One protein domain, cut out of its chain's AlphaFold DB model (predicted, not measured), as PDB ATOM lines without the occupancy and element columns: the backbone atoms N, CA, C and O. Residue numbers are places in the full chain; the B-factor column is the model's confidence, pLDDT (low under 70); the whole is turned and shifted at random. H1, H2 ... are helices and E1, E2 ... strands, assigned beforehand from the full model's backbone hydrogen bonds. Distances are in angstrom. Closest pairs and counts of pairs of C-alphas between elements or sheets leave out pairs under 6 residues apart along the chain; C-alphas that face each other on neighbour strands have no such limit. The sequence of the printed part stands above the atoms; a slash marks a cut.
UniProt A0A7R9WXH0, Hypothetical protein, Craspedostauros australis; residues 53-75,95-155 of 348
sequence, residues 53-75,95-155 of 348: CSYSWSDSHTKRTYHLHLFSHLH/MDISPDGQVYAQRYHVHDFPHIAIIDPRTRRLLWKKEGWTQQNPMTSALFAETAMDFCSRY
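This is residues 53 to 75 and 95 to 155 of the 348 residues of the protein "Hypothetical protein" of Craspedostauros australis (UniProt A0A7R9WXH0). A small two-stranded hairpin, E3 and E4, lies in the middle between two helices, H1 on one side of it and H2 on the other, with few contacts among them. A second, longer hairpin, E1 and E2, stands off to one side as a separate arm, and its tip, residues 59 to 64, sticks out. The printed part has 84 residues with two named helices and four named strands, in the order E1, E2, H1, E3, E4, H2; its two sheets, E1 - E2 and E3 - E4, are antiparallel, and the class is mixed, helices and strands. The whole is loose, with a radius of gyration of the C-alphas of 16.0 A, and spans 45 by 36 by 33 A.

Strand E1, residues 53 to 59, begins at C-alpha 53, (-21.288, -18.442, 10.553), and is 20.1 A long from first to last C-alpha. E2, residues 64 to 70, measures 19.6 A. E3, residues 115 to 119, measures 12.8 A and begins at C-alpha 115, (-6.238, -36.926, -0.519). E4, residues 126 to 131, measures 13.1 A. Helix H1, residues 99 to 108, measures 14.4 A. H2, residues 141 to 154, is the longest helix by residues, measures 20.0 A and ends at C-alpha 154, (9.554, -21.631, -0.171).

E1 and E2 form a hairpin, antiparallel at 163 degrees between their directions, with N 55 and O 68 at 2.9 A and N 66 and O 57 at 2.8 A, both within hydrogen-bond range. E1 is apart from H1, and both E1 and E2 are apart from E3, E4 and H2. E3 and E4 form the other hairpin, antiparallel at 171 degrees; N 116 and O 130 are 2.9 A apart, as are N 118 and O 128, within hydrogen-bond range. H2 and E4 are near each other, with 5 pairs of C-alphas within 10 A. H2 and E3 are apart, but only just, their closest C-alphas being 8.5 A apart. The closest C-alphas of H1 and E4, those of Tyr 108 and Leu 126, are 6.9 A apart, the one pair within 8 A. H1 and H2 are apart. In H1 and H2 every O i to N i+4 pair is within hydrogen-bond range.

The two C-alphas farthest apart, those of His 61 and Arg 154, are 46.1 A apart. Residues 76 to 94 are cut out, and C-alphas 75 and 95 are 34.7 A apart across the cut, in the link from E2 to H1. Of the links that are printed whole, E1 to E2 is tight, and H1 to E3, E3 to E4 and E4 to H2 are short. The mean pLDDT of the printed part of this model is 71.5; residues 53 to 75, 95 to 97 and 155 are under 70.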
ATOM      1  N   CYS A  53     -19.936 -18.154  11.018       38.97
ATOM      2  CA  CYS A  53     -21.288 -18.442  10.553       38.97
ATOM      3  C   CYS A  53     -21.328 -19.838   9.933       38.97
ATOM      4  O   CYS A  53     -20.556 -20.150   9.026       38.97
ATOM      5  N   SER A  54     -22.214 -20.683  10.454       39.75
ATOM      6  CA  SER A  54     -22.334 -22.088  10.066       39.75
ATOM      7  C   SER A  54     -23.710 -22.305   9.456       39.75
ATOM      8  O   SER A  54     -24.719 -22.116  10.134       39.75
ATOM      9  N   TYR A  55     -23.755 -22.689   8.184       40.41
ATOM     10  CA  TYR A  55     -24.992 -23.027   7.490       40.41
ATOM     11  C   TYR A  55     -25.042 -24.529   7.260       40.41
ATOM     12  O   TYR A  55     -24.088 -25.109   6.743       40.41
ATOM     13  N   SER A  56     -26.162 -25.153   7.614       39.00
ATOM     14  CA  SER A  56     -26.471 -26.515   7.201       39.00
ATOM     15  C   SER A  56     -27.722 -26.537   6.334       39.00
ATOM     16  O   SER A  56     -28.668 -25.776   6.540       39.00
ATOM     17  N   TRP A  57     -27.718 -27.419   5.343       45.72
ATOM     18  CA  TRP A  57     -28.870 -27.696   4.494       45.72
ATOM     19  C   TRP A  57     -28.898 -29.190   4.166       45.72
ATOM     20  O   TRP A  57     -27.856 -29.829   4.029       45.72
ATOM     21  N   SER A  58     -30.104 -29.748   4.086       36.34
ATOM     22  CA  SER A  58     -30.362 -31.161   3.821       36.34
ATOM     23  C   SER A  58     -31.110 -31.310   2.500       36.34
ATOM     24  O   SER A  58     -32.156 -30.687   2.296       36.34
ATOM     25  N   ASP A  59     -30.579 -32.146   1.611       39.22
ATOM     26  CA  ASP A  59     -31.285 -32.582   0.414       39.22
ATOM     27  C   ASP A  59     -32.240 -33.737   0.757       39.22
ATOM     28  O   ASP A  59     -31.827 -34.840   1.133       39.22
ATOM     29  N   SER A  60     -33.534 -33.478   0.575       41.25
ATOM     30  CA  SER A  60     -34.610 -34.439   0.822       41.25
ATOM     31  C   SER A  60     -34.602 -35.658  -0.113       41.25
ATOM     32  O   SER A  60     -35.092 -36.711   0.296       41.25
ATOM     33  N   HIS A  61     -34.010 -35.569  -1.314       38.03
ATOM     34  CA  HIS A  61     -33.912 -36.710  -2.233       38.03
ATOM     35  C   HIS A  61     -32.743 -37.641  -1.899       38.03
ATOM     36  O   HIS A  61     -32.922 -38.859  -1.885       38.03
ATOM     37  N   THR A  62     -31.552 -37.110  -1.605       47.53
ATOM     38  CA  THR A  62     -30.375 -37.951  -1.314       47.53
ATOM     39  C   THR A  62     -30.162 -38.259   0.171       47.53
ATOM     40  O   THR A  62     -29.276 -39.054   0.495       47.53
ATOM     41  N   LYS A  63     -30.951 -37.660   1.080       40.53
ATOM     42  CA  LYS A  63     -30.747 -37.682   2.545       40.53
ATOM     43  C   LYS A  63     -29.344 -37.211   2.967       40.53
ATOM     44  O   LYS A  63     -28.809 -37.667   3.977       40.53
ATOM     45  N   ARG A  64     -28.727 -36.317   2.186       37.19
ATOM     46  CA  ARG A  64     -27.393 -35.767   2.461       37.19
ATOM     47  C   ARG A  64     -27.510 -34.407   3.128       37.19
ATOM     48  O   ARG A  64     -28.218 -33.535   2.633       37.19
ATOM     49  N   THR A  65     -26.768 -34.229   4.216       38.06
ATOM     50  CA  THR A  65     -26.644 -32.948   4.916       38.06
ATOM     51  C   THR A  65     -25.297 -32.324   4.585       38.06
ATOM     52  O   THR A  65     -24.251 -32.946   4.764       38.06
ATOM     53  N   TYR A  66     -25.329 -31.086   4.111       44.19
ATOM     54  CA  TYR A  66     -24.164 -30.286   3.765       44.19
ATOM     55  C   TYR A  66     -23.933 -29.243   4.855       44.19
ATOM     56  O   TYR A  66     -24.891 -28.631   5.328       44.19
ATOM     57  N   HIS A  67     -22.674 -29.030   5.239       38.78
ATOM     58  CA  HIS A  67     -22.271 -28.043   6.240       38.78
ATOM     59  C   HIS A  67     -21.254 -27.075   5.631       38.78
ATOM     60  O   HIS A  67     -20.184 -27.486   5.188       38.78
ATOM     61  N   LEU A  68     -21.592 -25.786   5.615       39.03
ATOM     62  CA  LEU A  68     -20.742 -24.699   5.148       39.03
ATOM     63  C   LEU A  68     -20.340 -23.835   6.349       39.03
ATOM     64  O   LEU A  68     -21.179 -23.152   6.937       39.03
ATOM     65  N   HIS A  69     -19.053 -23.848   6.692       40.12
ATOM     66  CA  HIS A  69     -18.488 -23.001   7.741       40.12
ATOM     67  C   HIS A  69     -17.741 -21.820   7.118       40.12
ATOM     68  O   HIS A  69     -16.687 -21.986   6.507       40.12
ATOM     69  N   LEU A  70     -18.293 -20.618   7.283       38.62
ATOM     70  CA  LEU A  70     -17.683 -19.360   6.867       38.62
ATOM     71  C   LEU A  70     -16.991 -18.712   8.073       38.62
ATOM     72  O   LEU A  70     -17.647 -18.253   9.013       38.62
ATOM     73  N   PHE A  71     -15.659 -18.661   8.029       37.69
ATOM     74  CA  PHE A  71     -14.829 -17.951   9.003       37.69
ATOM     75  C   PHE A  71     -14.474 -16.559   8.479       37.69
ATOM     76  O   PHE A  71     -13.634 -16.396   7.595       37.69
ATOM     77  N   SER A  72     -15.117 -15.535   9.034       36.88
ATOM     78  CA  SER A  72     -14.917 -14.138   8.650       36.88
ATOM     79  C   SER A  72     -13.864 -13.454   9.526       36.88
ATOM     80  O   SER A  72     -14.219 -12.613  10.347       36.88
ATOM     81  N   HIS A  73     -12.591 -13.834   9.360       33.09
ATOM     82  CA  HIS A  73     -11.390 -12.980   9.471       33.09
ATOM     83  C   HIS A  73     -10.122 -13.856   9.476       33.09
ATOM     84  O   HIS A  73      -9.621 -14.245  10.527       33.09
ATOM     85  N   LEU A  74      -9.546 -14.093   8.296       33.25
ATOM     86  CA  LEU A  74      -8.099 -14.257   8.186       33.25
ATOM     87  C   LEU A  74      -7.576 -12.932   7.633       33.25
ATOM     88  O   LEU A  74      -7.735 -12.653   6.446       33.25
ATOM     89  N   HIS A  75      -7.036 -12.072   8.499       31.69
ATOM     90  CA  HIS A  75      -6.507 -10.764   8.095       31.69
ATOM     91  C   HIS A  75      -5.113 -10.927   7.466       31.69
ATOM     92  O   HIS A  75      -4.108 -10.412   7.947       31.69
ATOM     93  N   MET A  95     -14.473 -42.849  -3.905       57.06
ATOM     94  CA  MET A  95     -14.085 -41.978  -5.020       57.06
ATOM     95  C   MET A  95     -15.263 -41.127  -5.498       57.06
ATOM     96  O   MET A  95     -16.303 -41.678  -5.871       57.06
ATOM     97  N   ASP A  96     -15.107 -39.803  -5.536       62.56
ATOM     98  CA  ASP A  96     -16.117 -38.960  -6.170       62.56
ATOM     99  C   ASP A  96     -16.061 -39.168  -7.686       62.56
ATOM    100  O   ASP A  96     -15.195 -38.651  -8.388       62.56
ATOM    101  N   ILE A  97     -17.024 -39.951  -8.185       68.94
ATOM    102  CA  ILE A  97     -17.135 -40.451  -9.568       68.94
ATOM    103  C   ILE A  97     -17.498 -39.328 -10.570       68.94
ATOM    104  O   ILE A  97     -17.931 -39.591 -11.689       68.94
ATOM    105  N   SER A  98     -17.329 -38.060 -10.183       85.12
ATOM    106  CA  SER A  98     -17.467 -36.916 -11.083       85.12
ATOM    107  C   SER A  98     -16.453 -37.027 -12.233       85.12
ATOM    108  O   SER A  98     -15.298 -37.385 -11.973       85.12
ATOM    109  N   PRO A  99     -16.819 -36.680 -13.483       83.25
ATOM    110  CA  PRO A  99     -15.880 -36.647 -14.605       83.25
ATOM    111  C   PRO A  99     -14.613 -35.834 -14.299       83.25
ATOM    112  O   PRO A  99     -13.504 -36.278 -14.592       83.25
ATOM    113  N   ASP A 100     -14.760 -34.693 -13.617       85.62
ATOM    114  CA  ASP A 100     -13.635 -33.843 -13.212       85.62
ATOM    115  C   ASP A 100     -12.730 -34.529 -12.175       85.62
ATOM    116  O   ASP A 100     -11.505 -34.397 -12.226       85.62
ATOM    117  N   GLY A 101     -13.323 -35.311 -11.265       85.12
ATOM    118  CA  GLY A 101     -12.607 -36.102 -10.261       85.12
ATOM    119  C   GLY A 101     -11.773 -37.219 -10.888       85.12
ATOM    120  O   GLY A 101     -10.619 -37.415 -10.506       85.12
ATOM    121  N   GLN A 102     -12.298 -37.889 -11.918       84.19
ATOM    122  CA  GLN A 102     -11.551 -38.901 -12.673       84.19
ATOM    123  C   GLN A 102     -10.376 -38.285 -13.445       84.19
ATOM    124  O   GLN A 102      -9.259 -38.799 -13.373       84.19
ATOM    125  N   VAL A 103     -10.589 -37.153 -14.129       88.56
ATOM    126  CA  VAL A 103      -9.516 -36.422 -14.831       88.56
ATOM    127  C   VAL A 103      -8.441 -35.941 -13.853       88.56
ATOM    128  O   VAL A 103      -7.249 -35.992 -14.167       88.56
ATOM    129  N   TYR A 104      -8.838 -35.497 -12.658       88.75
ATOM    130  CA  TYR A 104      -7.916 -35.123 -11.588       88.75
ATOM    131  C   TYR A 104      -7.091 -36.324 -11.098       88.75
ATOM    132  O   TYR A 104      -5.860 -36.253 -11.103       88.75
ATOM    133  N   ALA A 105      -7.743 -37.434 -10.739       88.31
ATOM    134  CA  ALA A 105      -7.082 -38.633 -10.222       88.31
ATOM    135  C   ALA A 105      -6.098 -39.237 -11.239       88.31
ATOM    136  O   ALA A 105      -4.970 -39.563 -10.878       88.31
ATOM    137  N   GLN A 106      -6.477 -39.291 -12.523       87.00
ATOM    138  CA  GLN A 106      -5.600 -39.732 -13.615       87.00
ATOM    139  C   GLN A 106      -4.409 -38.789 -13.836       87.00
ATOM    140  O   GLN A 106      -3.305 -39.243 -14.125       87.00
ATOM    141  N   ARG A 107      -4.601 -37.467 -13.712       88.81
ATOM    142  CA  ARG A 107      -3.518 -36.490 -13.909       88.81
ATOM    143  C   ARG A 107      -2.503 -36.514 -12.769       88.81
ATOM    144  O   ARG A 107      -1.303 -36.443 -13.027       88.81
ATOM    145  N   TYR A 108      -2.976 -36.582 -11.529       89.81
ATOM    146  CA  TYR A 108      -2.137 -36.435 -10.336       89.81
ATOM    147  C   TYR A 108      -1.751 -37.755  -9.667       89.81
ATOM    148  O   TYR A 108      -0.975 -37.724  -8.714       89.81
ATOM    149  N   HIS A 109      -2.213 -38.887 -10.213       88.00
ATOM    150  CA  HIS A 109      -1.939 -40.237  -9.717       88.00
ATOM    151  C   HIS A 109      -2.286 -40.327  -8.226       88.00
ATOM    152  O   HIS A 109      -1.411 -40.427  -7.362       88.00
ATOM    153  N   VAL A 110      -3.584 -40.165  -7.953       88.06
ATOM    154  CA  VAL A 110      -4.174 -40.307  -6.615       88.06
ATOM    155  C   VAL A 110      -4.529 -41.770  -6.419       88.06
ATOM    156  O   VAL A 110      -5.301 -42.320  -7.208       88.06
ATOM    157  N   HIS A 111      -3.959 -42.386  -5.390       81.88
ATOM    158  CA  HIS A 111      -4.126 -43.801  -5.087       81.88
ATOM    159  C   HIS A 111      -4.997 -43.998  -3.846       81.88
ATOM    160  O   HIS A 111      -5.942 -44.784  -3.901       81.88
ATOM    161  N   ASP A 112      -4.751 -43.224  -2.785       83.38
ATOM    162  CA  ASP A 112      -5.410 -43.411  -1.490       83.38
ATOM    163  C   ASP A 112      -6.251 -42.206  -1.055       83.38
ATOM    164  O   ASP A 112      -5.958 -41.047  -1.354       83.38
ATOM    165  N   PHE A 113      -7.307 -42.493  -0.288       82.12
ATOM    166  CA  PHE A 113      -8.225 -41.494   0.255       82.12
ATOM    167  C   PHE A 113      -8.226 -41.529   1.787       82.12
ATOM    168  O   PHE A 113      -8.237 -42.618   2.361       82.12
ATOM    169  N   PRO A 114      -8.290 -40.366   2.463       88.31
ATOM    170  CA  PRO A 114      -8.434 -39.022   1.889       88.31
ATOM    171  C   PRO A 114      -7.162 -38.495   1.191       88.31
ATOM    172  O   PRO A 114      -6.060 -38.954   1.478       88.31
ATOM    173  N   HIS A 115      -7.320 -37.526   0.281       86.62
ATOM    174  CA  HIS A 115      -6.238 -36.926  -0.519       86.62
ATOM    175  C   HIS A 115      -6.250 -35.396  -0.425       86.62
ATOM    176  O   HIS A 115      -7.314 -34.777  -0.489       86.62
ATOM    177  N   ILE A 116      -5.071 -34.783  -0.319       89.50
ATOM    178  CA  ILE A 116      -4.866 -33.334  -0.388       89.50
ATOM    179  C   ILE A 116      -3.576 -33.021  -1.143       89.50
ATOM    180  O   ILE A 116      -2.566 -33.710  -0.995       89.50
ATOM    181  N   ALA A 117      -3.593 -31.966  -1.956       90.44
ATOM    182  CA  ALA A 117      -2.441 -31.563  -2.747       90.44
ATOM    183  C   ALA A 117      -2.387 -30.058  -2.999       90.44
ATOM    184  O   ALA A 117      -3.417 -29.392  -3.109       90.44
ATOM    185  N   ILE A 118      -1.166 -29.557  -3.175       89.31
ATOM    186  CA  ILE A 118      -0.869 -28.203  -3.631       89.31
ATOM    187  C   ILE A 118      -0.364 -28.295  -5.076       89.31
ATOM    188  O   ILE A 118       0.577 -29.034  -5.389       89.31
ATOM    189  N   ILE A 119      -1.026 -27.559  -5.967       90.38
ATOM    190  CA  ILE A 119      -0.817 -27.586  -7.416       90.38
ATOM    191  C   ILE A 119      -0.541 -26.161  -7.892       90.38
ATOM    192  O   ILE A 119      -1.281 -25.241  -7.549       90.38
ATOM    193  N   ASP A 120       0.483 -25.986  -8.724       85.50
ATOM    194  CA  ASP A 120       0.728 -24.707  -9.393       85.50
ATOM    195  C   ASP A 120      -0.322 -24.469 -10.498       85.50
ATOM    196  O   ASP A 120      -0.388 -25.261 -11.448       85.50
ATOM    197  N   PRO A 121      -1.121 -23.384 -10.446       84.56
ATOM    198  CA  PRO A 121      -2.109 -23.081 -11.478       84.56
ATOM    199  C   PRO A 121      -1.493 -22.799 -12.858       84.56
ATOM    200  O   PRO A 121      -2.169 -23.003 -13.867       84.56
ATOM    201  N   ARG A 122      -0.226 -22.356 -12.932       78.81
ATOM    202  CA  ARG A 122       0.460 -22.022 -14.193       78.81
ATOM    203  C   ARG A 122       0.968 -23.267 -14.910       78.81
ATOM    204  O   ARG A 122       0.649 -23.469 -16.078       78.81
ATOM    205  N   THR A 123       1.754 -24.102 -14.231       85.81
ATOM    206  CA  THR A 123       2.339 -25.312 -14.839       85.81
ATOM    207  C   THR A 123       1.446 -26.548 -14.733       85.81
ATOM    208  O   THR A 123       1.732 -27.554 -15.379       85.81
ATOM    209  N   ARG A 124       0.378 -26.503 -13.919       82.38
ATOM    210  CA  ARG A 124      -0.422 -27.674 -13.499       82.38
ATOM    211  C   ARG A 124       0.428 -28.772 -12.849       82.38
ATOM    212  O   ARG A 124       0.029 -29.934 -12.829       82.38
ATOM    213  N   ARG A 125       1.611 -28.425 -12.337       85.12
ATOM    214  CA  ARG A 125       2.508 -29.354 -11.653       85.12
ATOM    215  C   ARG A 125       2.015 -29.591 -10.229       85.12
ATOM    216  O   ARG A 125       1.674 -28.650  -9.515       85.12
ATOM    217  N   LEU A 126       2.045 -30.852  -9.815       86.94
ATOM    218  CA  LEU A 126       1.932 -31.245  -8.417       86.94
ATOM    219  C   LEU A 126       3.201 -30.805  -7.675       86.94
ATOM    220  O   LEU A 126       4.294 -31.257  -8.026       86.94
ATOM    221  N   LEU A 127       3.069 -29.914  -6.694       86.44
ATOM    222  CA  LEU A 127       4.207 -29.434  -5.906       86.44
ATOM    223  C   LEU A 127       4.299 -30.126  -4.546       86.44
ATOM    224  O   LEU A 127       5.400 -30.378  -4.067       86.44
ATOM    225  N   TRP A 128       3.161 -30.496  -3.961       88.25
ATOM    226  CA  TRP A 128       3.095 -31.292  -2.738       88.25
ATOM    227  C   TRP A 128       1.790 -32.099  -2.691       88.25
ATOM    228  O   TRP A 128       0.774 -31.650  -3.230       88.25
ATOM    229  N   LYS A 129       1.805 -33.276  -2.053       89.38
ATOM    230  CA  LYS A 129       0.604 -34.066  -1.746       89.38
ATOM    231  C   LYS A 129       0.748 -34.877  -0.457       89.38
ATOM    232  O   LYS A 129       1.860 -35.253  -0.095       89.38
ATOM    233  N   LYS A 130      -0.383 -35.195   0.175       85.38
ATOM    234  CA  LYS A 130      -0.524 -36.219   1.219       85.38
ATOM    235  C   LYS A 130      -1.808 -37.012   0.959       85.38
ATOM    236  O   LYS A 130      -2.848 -36.431   0.656       85.38
ATOM    237  N   GLU A 131      -1.709 -38.330   1.064       88.12
ATOM    238  CA  GLU A 131      -2.769 -39.309   0.784       88.12
ATOM    239  C   GLU A 131      -2.920 -40.271   1.973       88.12
ATOM    240  O   GLU A 131      -2.026 -40.352   2.819       88.12
ATOM    241  N   GLY A 132      -4.053 -40.972   2.055       82.75
ATOM    242  CA  GLY A 132      -4.250 -42.120   2.947       82.75
ATOM    243  C   GLY A 132      -4.219 -41.830   4.454       82.75
ATOM    244  O   GLY A 132      -3.939 -42.735   5.238       82.75
ATOM    245  N   TRP A 133      -4.481 -40.594   4.902       83.38
ATOM    246  CA  TRP A 133      -4.444 -40.293   6.339       83.38
ATOM    247  C   TRP A 133      -5.631 -40.912   7.090       83.38
ATOM    248  O   TRP A 133      -6.794 -40.749   6.720       83.38
ATOM    249  N   THR A 134      -5.330 -41.611   8.183       82.25
ATOM    250  CA  THR A 134      -6.309 -42.334   9.007       82.25
ATOM    251  C   THR A 134      -6.472 -41.665  10.371       82.25
ATOM    252  O   THR A 134      -5.825 -40.665  10.671       82.25
ATOM    253  N   GLN A 135      -7.312 -42.223  11.245       73.19
ATOM    254  CA  GLN A 135      -7.444 -41.729  12.619       73.19
ATOM    255  C   GLN A 135      -6.196 -41.995  13.490       73.19
ATOM    256  O   GLN A 135      -6.036 -41.344  14.517       73.19
ATOM    257  N   GLN A 136      -5.303 -42.906  13.076       72.94
ATOM    258  CA  GLN A 136      -4.020 -43.167  13.749       72.94
ATOM    259  C   GLN A 136      -2.907 -42.205  13.301       72.94
ATOM    260  O   GLN A 136      -2.043 -41.860  14.100       72.94
ATOM    261  N   ASN A 137      -2.943 -41.736  12.050       76.56
ATOM    262  CA  ASN A 137      -2.042 -40.703  11.527       76.56
ATOM    263  C   ASN A 137      -2.874 -39.572  10.895       76.56
ATOM    264  O   ASN A 137      -2.953 -39.479   9.664       76.56
ATOM    265  N   PRO A 138      -3.566 -38.753  11.711       81.88
ATOM    266  CA  PRO A 138      -4.499 -37.759  11.206       81.88
ATOM    267  C   PRO A 138      -3.778 -36.610  10.500       81.88
ATOM    268  O   PRO A 138      -2.759 -36.090  10.955       81.88
ATOM    269  N   MET A 139      -4.362 -36.133   9.401       81.69
ATOM    270  CA  MET A 139      -4.060 -34.796   8.908       81.69
ATOM    271  C   MET A 139      -4.826 -33.764   9.741       81.69
ATOM    272  O   MET A 139      -5.953 -33.394   9.411       81.69
ATOM    273  N   THR A 140      -4.220 -33.308  10.834       85.88
ATOM    274  CA  THR A 140      -4.766 -32.211  11.642       85.88
ATOM    275  C   THR A 140      -4.732 -30.898  10.853       85.88
ATOM    276  O   THR A 140      -3.799 -30.637  10.092       85.88
ATOM    277  N   SER A 141      -5.728 -30.033  11.058       84.31
ATOM    278  CA  SER A 141      -5.797 -28.703  10.435       84.31
ATOM    279  C   SER A 141      -4.570 -27.830  10.730       84.31
ATOM    280  O   SER A 141      -4.127 -27.107   9.842       84.31
ATOM    281  N   ALA A 142      -4.000 -27.936  11.936       86.56
ATOM    282  CA  ALA A 142      -2.756 -27.267  12.330       86.56
ATOM    283  C   ALA A 142      -1.565 -27.708  11.461       86.56
ATOM    284  O   ALA A 142      -0.964 -26.874  10.792       86.56
ATOM    285  N   LEU A 143      -1.325 -29.020  11.351       85.44
ATOM    286  CA  LEU A 143      -0.264 -29.597  10.513       85.44
ATOM    287  C   LEU A 143      -0.405 -29.181   9.038       85.44
ATOM    288  O   LEU A 143       0.585 -28.893   8.363       85.44
ATOM    289  N   PHE A 144      -1.639 -29.119   8.521       87.50
ATOM    290  CA  PHE A 144      -1.885 -28.599   7.176       87.50
ATOM    291  C   PHE A 144      -1.564 -27.100   7.062       87.50
ATOM    292  O   PHE A 144      -0.947 -26.696   6.079       87.50
ATOM    293  N   ALA A 145      -1.943 -26.282   8.049       88.44
ATOM    294  CA  ALA A 145      -1.641 -24.852   8.059       88.44
ATOM    295  C   ALA A 145      -0.128 -24.585   8.125       88.44
ATOM    296  O   ALA A 145       0.375 -23.781   7.346       88.44
ATOM    297  N   GLU A 146       0.605 -25.298   8.982       88.75
ATOM    298  CA  GLU A 146       2.074 -25.266   9.059       88.75
ATOM    299  C   GLU A 146       2.710 -25.639   7.715       88.75
ATOM    300  O   GLU A 146       3.505 -24.872   7.169       88.75
ATOM    301  N   THR A 147       2.281 -26.758   7.122       86.44
ATOM    302  CA  THR A 147       2.767 -27.204   5.806       86.44
ATOM    303  C   THR A 147       2.459 -26.178   4.707       86.44
ATOM    304  O   THR A 147       3.284 -25.947   3.826       86.44
ATOM    305  N   ALA A 148       1.291 -25.532   4.749       86.94
ATOM    306  CA  ALA A 148       0.915 -24.495   3.793       86.94
ATOM    307  C   ALA A 148       1.723 -23.197   3.983       86.94
ATOM    308  O   ALA A 148       2.085 -22.562   2.995       86.94
ATOM    309  N   MET A 149       2.049 -22.815   5.222       85.38
ATOM    310  CA  MET A 149       2.889 -21.647   5.516       85.38
ATOM    311  C   MET A 149       4.346 -21.866   5.081       85.38
ATOM    312  O   MET A 149       4.912 -21.002   4.409       85.38
ATOM    313  N   ASP A 150       4.922 -23.036   5.374       85.88
ATOM    314  CA  ASP A 150       6.250 -23.439   4.884       85.88
ATOM    315  C   ASP A 150       6.287 -23.549   3.349       85.88
ATOM    316  O   ASP A 150       7.237 -23.120   2.694       85.88
ATOM    317  N   PHE A 151       5.206 -24.039   2.738       85.62
ATOM    318  CA  PHE A 151       5.069 -24.027   1.289       85.62
ATOM    319  C   PHE A 151       5.068 -22.594   0.728       85.62
ATOM    320  O   PHE A 151       5.818 -22.298  -0.201       85.62
ATOM    321  N   CYS A 152       4.268 -21.684   1.292       83.19
ATOM    322  CA  CYS A 152       4.186 -20.296   0.830       83.19
ATOM    323  C   CYS A 152       5.503 -19.518   0.990       83.19
ATOM    324  O   CYS A 152       5.778 -18.644   0.168       83.19
ATOM    325  N   SER A 153       6.330 -19.830   1.994       82.75
ATOM    326  CA  SER A 153       7.644 -19.194   2.163       82.75
ATOM    327  C   SER A 153       8.677 -19.700   1.144       82.75
ATOM    328  O   SER A 153       9.463 -18.910   0.614       82.75
ATOM    329  N   ARG A 154       8.646 -20.999   0.807       76.06
ATOM    330  CA  ARG A 154       9.554 -21.631  -0.171       76.06
ATOM    331  C   ARG A 154       9.165 -21.370  -1.626       76.06
ATOM    332  O   ARG A 154      10.044 -21.247  -2.476       76.06
ATOM    333  N   TYR A 155       7.868 -21.281  -1.914       68.62
ATOM    334  CA  TYR A 155       7.305 -21.140  -3.259       68.62
ATOM    335  C   TYR A 155       6.637 -19.769  -3.462       68.62
ATOM    336  O   TYR A 155       5.478 -19.674  -3.865       68.62
TER     337      TYR A 155